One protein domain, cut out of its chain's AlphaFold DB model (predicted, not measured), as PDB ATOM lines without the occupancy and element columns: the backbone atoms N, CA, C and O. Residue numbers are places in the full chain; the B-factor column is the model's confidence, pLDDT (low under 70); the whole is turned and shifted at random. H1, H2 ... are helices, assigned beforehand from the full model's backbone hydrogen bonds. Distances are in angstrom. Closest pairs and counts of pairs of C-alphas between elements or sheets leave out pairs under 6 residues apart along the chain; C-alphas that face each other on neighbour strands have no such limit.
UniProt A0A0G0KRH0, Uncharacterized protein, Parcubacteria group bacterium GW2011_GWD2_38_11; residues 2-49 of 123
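This is residues 2 to 49 of the 123 residues of an uncharacterized protein of Parcubacteria group bacterium GW2011_GWD2_38_11 (UniProt A0A0G0KRH0). A short helix, H1, and a long helix, H2, meet at a corner and make an L with one short arm and one long arm. H2 makes most of the length, and the last residues run on past its end as a short tail. The printed part has 48 residues with two named helices, H1 then H2, and no named strand; its class is all helix. The whole is extended, with a radius of gyration of the C-alphas of 18.5 A, and the C-alphas span 56 by 23 by 9 A.

The printed part begins at Asn 2. H1 holds residues 3 to 12, 14.9 A from first to last C-alpha, and begins with C-alpha 3 at (133.573, 165.334, 316.897). Glu 13 and Pro 14 form the tight link that follows. H2 holds residues 15 to 46, 46.3 A from C-alpha 15 at (113.950, 163.207, 319.969) to C-alpha 46 at (124.484, 206.738, 331.516). Residues 47 to 49 follow it.

H1 and H2 are close but not clearly touching, with 1 pair of C-alphas within 8 A. This closest pair, the C-alphas of Ile 10 and Arg 18, is 7.7 A apart. The two lines stand at a steep tilt of 61 degrees, and the helices run opposite ways. Their centres are 26.6 A apart. Residues 19 to 49, of which 19 to 46 belong to H2, stand free, and so do residues 2 to 9, of which 3 to 9 belong to H1. Of the O i to N i+4 pairs, 5 of 6 in H1 and 27 of 28 in H2 are within hydrogen-bond range.

The two C-alphas farthest apart, those of Leu 12 and Ser 49, are 56.7 A apart. The printed part has no cut, and its one link between helices is tight. The mean pLDDT of the printed part is 81.2; it is under 70 at residues 10 to 11, residue 13 and residues 44 to 49.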
ATOM      1  N   ASN A   2     136.712 162.195 318.746       74.69
ATOM      2  CA  ASN A   2     136.435 162.810 317.455       74.69
ATOM      3  C   ASN A   2     135.023 163.406 317.473       74.69
ATOM      4  O   ASN A   2     134.065 162.736 317.857       74.69
ATOM      5  N   ILE A   3     134.880 164.662 317.038       78.19
ATOM      6  CA  ILE A   3     133.573 165.334 316.897       78.19
ATOM      7  C   ILE A   3     132.604 164.477 316.059       78.19
ATOM      8  O   ILE A   3     131.408 164.440 316.334       78.19
ATOM      9  N   GLN A   4     133.131 163.733 315.084       76.38
ATOM     10  CA  GLN A   4     132.355 162.861 314.202       76.38
ATOM     11  C   GLN A   4     131.679 161.693 314.941       76.38
ATOM     12  O   GLN A   4     130.518 161.395 314.667       76.38
ATOM     13  N   GLU A   5     132.347 161.084 315.926       73.38
ATOM     14  CA  GLU A   5     131.762 160.006 316.742       73.38
ATOM     15  C   GLU A   5     130.641 160.535 317.644       73.38
ATOM     16  O   GLU A   5     129.597 159.898 317.789       73.38
ATOM     17  N   LYS A   6     130.810 161.750 318.187       71.69
ATOM     18  CA  LYS A   6     129.771 162.432 318.972       71.69
ATOM     19  C   LYS A   6     128.521 162.733 318.141       71.69
ATOM     20  O   LYS A   6     127.412 162.556 318.628       71.69
ATOM     21  N   ILE A   7     128.681 163.149 316.885       72.31
ATOM     22  CA  ILE A   7     127.552 163.432 315.981       72.31
ATOM     23  C   ILE A   7     126.791 162.148 315.616       72.31
ATOM     24  O   ILE A   7     125.560 162.162 315.544       72.31
ATOM     25  N   ALA A   8     127.499 161.031 315.420       74.62
ATOM     26  CA  ALA A   8     126.874 159.733 315.163       74.62
ATOM     27  C   ALA A   8     126.065 159.229 316.373       74.62
ATOM     28  O   ALA A   8     124.965 158.707 316.193       74.62
ATOM     29  N   GLN A   9     126.556 159.453 317.596       71.06
ATOM     30  CA  GLN A   9     125.823 159.130 318.826       71.06
ATOM     31  C   GLN A   9     124.577 160.006 319.020       71.06
ATOM     32  O   GLN A   9     123.509 159.478 319.310       71.06
ATOM     33  N   ILE A  10     124.657 161.310 318.736       63.84
ATOM     34  CA  ILE A  10     123.505 162.234 318.820       63.84
ATOM     35  C   ILE A  10     122.394 161.864 317.812       63.84
ATOM     36  O   ILE A  10     121.210 162.127 318.038       63.84
ATOM     37  N   ARG A  11     122.736 161.207 316.694       64.12
ATOM     38  CA  ARG A  11     121.736 160.679 315.747       64.12
ATOM     39  C   ARG A  11     120.978 159.456 316.267       64.12
ATOM     40  O   ARG A  11     119.857 159.241 315.815       64.12
ATOM     41  N   LEU A  12     121.539 158.685 317.192       72.69
ATOM     42  CA  LEU A  12     120.854 157.546 317.816       72.69
ATOM     43  C   LEU A  12     120.033 157.951 319.043       72.69
ATOM     44  O   LEU A  12     119.234 157.160 319.540       72.69
ATOM     45  N   GLU A  13     120.211 159.178 319.525       65.69
ATOM     46  CA  GLU A  13     119.527 159.657 320.714       65.69
ATOM     47  C   GLU A  13     118.065 160.065 320.440       65.69
ATOM     48  O   GLU A  13     117.753 160.643 319.390       65.69
ATOM     49  N   PRO A  14     117.158 159.772 321.393       73.56
ATOM     50  CA  PRO A  14     115.726 160.049 321.289       73.56
ATOM     51  C   PRO A  14     115.415 161.543 321.110       73.56
ATOM     52  O   PRO A  14     116.119 162.414 321.624       73.56
ATOM     53  N   GLU A  15     114.311 161.848 320.420       71.88
ATOM     54  CA  GLU A  15     113.950 163.207 319.969       71.88
ATOM     55  C   GLU A  15     113.942 164.271 321.074       71.88
ATOM     56  O   GLU A  15     114.323 165.418 320.833       71.88
ATOM     57  N   HIS A  16     113.583 163.890 322.302       80.44
ATOM     58  CA  HIS A  16     113.558 164.806 323.443       80.44
ATOM     59  C   HIS A  16     114.928 165.443 323.733       80.44
ATOM     60  O   HIS A  16     114.995 166.560 324.245       80.44
ATOM     61  N   ILE A  17     116.025 164.757 323.397       80.25
ATOM     62  CA  ILE A  17     117.387 165.253 323.609       80.25
ATOM     63  C   ILE A  17     117.739 166.292 322.542       80.25
ATOM     64  O   ILE A  17     118.234 167.369 322.873       80.25
ATOM     65  N   ARG A  18     117.389 166.037 321.275       80.69
ATOM     66  CA  ARG A  18     117.590 166.991 320.168       80.69
ATOM     67  C   ARG A  18     116.851 168.304 320.420       80.69
ATOM     68  O   ARG A  18     117.402 169.379 320.195       80.69
ATOM     69  N   LEU A  19     115.633 168.214 320.953       83.81
ATOM     70  CA  LEU A  19     114.782 169.370 321.224       83.81
ATOM     71  C   LEU A  19     115.363 170.278 322.322       83.81
ATOM     72  O   LEU A  19     115.275 171.499 322.213       83.81
ATOM     73  N   ARG A  20     116.055 169.710 323.323       90.19
ATOM     74  CA  ARG A  20     116.780 170.483 324.354       90.19
ATOM     75  C   ARG A  20     117.938 171.289 323.774       90.19
ATOM     76  O   ARG A  20     118.140 172.426 324.189       90.19
ATOM     77  N   TYR A  21     118.678 170.735 322.811       88.38
ATOM     78  CA  TYR A  21     119.766 171.462 322.147       88.38
ATOM     79  C   TYR A  21     119.246 172.614 321.296       88.38
ATOM     80  O   TYR A  21     119.788 173.715 321.368       88.38
ATOM     81  N   VAL A  22     118.176 172.381 320.531       90.69
ATOM     82  CA  VAL A  22     117.525 173.437 319.741       90.69
ATOM     83  C   VAL A  22     117.013 174.538 320.665       90.69
ATOM     84  O   VAL A  22     117.304 175.709 320.441       90.69
ATOM     85  N   TRP A  23     116.322 174.174 321.745       94.75
ATOM     86  CA  TRP A  23     115.803 175.152 322.696       94.75
ATOM     87  C   TRP A  23     116.918 175.913 323.421       94.75
ATOM     88  O   TRP A  23     116.818 177.123 323.588       94.75
ATOM     89  N   GLY A  24     118.024 175.246 323.763       95.19
ATOM     90  CA  GLY A  24     119.216 175.897 324.310       95.19
ATOM     91  C   GLY A  24     119.870 176.877 323.329       95.19
ATOM     92  O   GLY A  24     120.224 177.987 323.720       95.19
ATOM     93  N   ALA A  25     119.978 176.509 322.049       93.50
ATOM     94  CA  ALA A  25     120.501 177.387 321.000       93.50
ATOM     95  C   ALA A  25     119.599 178.613 320.757       93.50
ATOM     96  O   ALA A  25     120.088 179.716 320.519       93.50
ATOM     97  N   VAL A  26     118.279 178.440 320.862       95.88
ATOM     98  CA  VAL A  26     117.310 179.544 320.785       95.88
ATOM     99  C   VAL A  26     117.375 180.427 322.034       95.88
ATOM    100  O   VAL A  26     117.367 181.650 321.926       95.88
ATOM    101  N   ALA A  27     117.485 179.834 323.223       96.50
ATOM    102  CA  ALA A  27     117.590 180.581 324.472       96.50
ATOM    103  C   ALA A  27     118.864 181.435 324.508       96.50
ATOM    104  O   ALA A  27     118.815 182.597 324.908       96.50
ATOM    105  N   ILE A  28     119.994 180.888 324.047       96.94
ATOM    106  CA  ILE A  28     121.257 181.626 324.050       96.94
ATOM    107  C   ILE A  28     121.254 182.762 323.023       96.94
ATOM    108  O   ILE A  28     121.714 183.854 323.344       96.94
ATOM    109  N   SER A  29     120.680 182.563 321.829       96.69
ATOM    110  CA  SER A  29     120.578 183.636 320.830       96.69
ATOM    111  C   SER A  29     119.668 184.770 321.307       96.69
ATOM    112  O   SER A  29     120.047 185.938 321.209       96.69
ATOM    113  N   MET A  30     118.522 184.439 321.913       96.44
ATOM    114  CA  MET A  30     117.635 185.427 322.531       96.44
ATOM    115  C   MET A  30     118.308 186.176 323.679       96.44
ATOM    116  O   MET A  30     118.153 187.391 323.785       96.44
ATOM    117  N   PHE A  31     119.108 185.492 324.499       97.19
ATOM    118  CA  PHE A  31     119.858 186.131 325.578       97.19
ATOM    119  C   PHE A  31     120.836 187.194 325.058       97.19
ATOM    120  O   PHE A  31     120.883 188.293 325.606       97.19
ATOM    121  N   PHE A  32     121.571 186.915 323.976       96.88
ATOM    122  CA  PHE A  32     122.467 187.904 323.364       96.88
ATOM    123  C   PHE A  32     121.712 189.125 322.836       96.88
ATOM    124  O   PHE A  32     122.149 190.251 323.061       96.88
ATOM    125  N   ILE A  33     120.569 188.916 322.177       95.88
ATOM    126  CA  ILE A  33     119.737 190.007 321.653       95.88
ATOM    127  C   ILE A  33     119.259 190.902 322.802       95.88
ATOM    128  O   ILE A  33     119.450 192.113 322.752       95.88
ATOM    129  N   VAL A  34     118.706 190.309 323.865       96.06
ATOM    130  CA  VAL A  34     118.243 191.045 325.052       96.06
ATOM    131  C   VAL A  34     119.405 191.755 325.751       96.06
ATOM    132  O   VAL A  34     119.264 192.912 326.140       96.06
ATOM    133  N   GLY A  35     120.568 191.110 325.863       95.19
ATOM    134  CA  GLY A  35     121.767 191.706 326.452       95.19
ATOM    135  C   GLY A  35     122.248 192.937 325.683       95.19
ATOM    136  O   GLY A  35     122.485 193.981 326.288       95.19
ATOM    137  N   ILE A  36     122.319 192.851 324.352       93.81
ATOM    138  CA  ILE A  36     122.659 193.992 323.488       93.81
ATOM    139  C   ILE A  36     121.604 195.095 323.619       93.81
ATOM    140  O   ILE A  36     121.956 196.270 323.656       93.81
ATOM    141  N   TRP A  37     120.325 194.738 323.738       94.62
ATOM    142  CA  TRP A  37     119.239 195.704 323.895       94.62
ATOM    143  C   TRP A  37     119.338 196.480 325.215       94.62
ATOM    144  O   TRP A  37     119.286 197.710 325.219       94.62
ATOM    145  N   ILE A  38     119.578 195.776 326.327       91.44
ATOM    146  CA  ILE A  38     119.794 196.384 327.648       91.44
ATOM    147  C   ILE A  38     121.058 197.245 327.640       91.44
ATOM    148  O   ILE A  38     121.046 198.351 328.170       91.44
ATOM    149  N   PHE A  39     122.140 196.775 327.021       88.88
ATOM    150  CA  PHE A  39     123.390 197.525 326.913       88.88
ATOM    151  C   PHE A  39     123.230 198.794 326.060       88.88
ATOM    152  O   PHE A  39     123.695 199.865 326.446       88.88
ATOM    153  N   SER A  40     122.489 198.701 324.953       84.06
ATOM    154  CA  SER A  40     122.140 199.842 324.102       84.06
ATOM    155  C   SER A  40     121.286 200.875 324.842       84.06
ATOM    156  O   SER A  40     121.486 202.070 324.639       84.06
ATOM    157  N   MET A  41     120.360 200.448 325.708       84.06
ATOM    158  CA  MET A  41     119.614 201.366 326.578       84.06
ATOM    159  C   MET A  41     120.495 201.932 327.699       84.06
ATOM    160  O   MET A  41     120.415 203.118 328.001       84.06
ATOM    161  N   GLY A  42     121.362 201.113 328.297       80.81
ATOM    162  CA  GLY A  42     122.253 201.514 329.385       80.81
ATOM    163  C   GLY A  42     123.195 202.653 328.993       80.81
ATOM    164  O   GLY A  42     123.346 203.599 329.763       80.81
ATOM    165  N   PHE A  43     123.745 202.624 327.775       72.06
ATOM    166  CA  PHE A  43     124.532 203.741 327.240       72.06
ATOM    167  C   PHE A  43     123.729 205.033 327.080       72.06
ATOM    168  O   PHE A  43     124.262 206.110 327.331       72.06
ATOM    169  N   LEU A  44     122.453 204.936 326.703       68.00
ATOM    170  CA  LEU A  44     121.581 206.101 326.565       68.00
ATOM    171  C   LEU A  44     121.290 206.750 327.929       68.00
ATOM    172  O   LEU A  44     121.268 207.971 328.037       68.00
ATOM    173  N   PHE A  45     121.114 205.942 328.981       67.25
ATOM    174  CA  PHE A  45     120.810 206.432 330.333       67.25
ATOM    175  C   PHE A  45     122.046 206.858 331.143       67.25
ATOM    176  O   PHE A  45     121.929 207.693 332.038       67.25
ATOM    177  N   GLN A  46     123.236 206.323 330.852       61.00
ATOM    178  CA  GLN A  46     124.484 206.738 331.516       61.00
ATOM    179  C   GLN A  46     125.127 207.985 330.886       61.00
ATOM    180  O   GLN A  46     126.008 208.580 331.506       61.00
ATOM    181  N   GLY A  47     124.655 208.424 329.713       55.16
ATOM    182  CA  GLY A  47     125.153 209.614 329.016       55.16
ATOM    183  C   GLY A  47     124.926 210.952 329.736       55.16
ATOM    184  O   GLY A  47     125.617 211.910 329.414       55.16
ATOM    185  N   ASP A  48     124.032 211.016 330.731       56.00
ATOM    186  CA  ASP A  48     123.678 212.274 331.419       56.00
ATOM    187  C   ASP A  48     124.303 212.447 332.815       56.00
ATOM    188  O   ASP A  48     124.241 213.530 333.391       56.00
ATOM    189  N   SER A  49     124.924 211.408 333.392       53.12
ATOM    190  CA  SER A  49     125.458 211.477 334.771       53.12
ATOM    191  C   SER A  49     126.983 211.442 334.884       53.12
ATOM    192  O   SER A  49     127.505 211.673 335.974       53.12
TER     193      SER A  49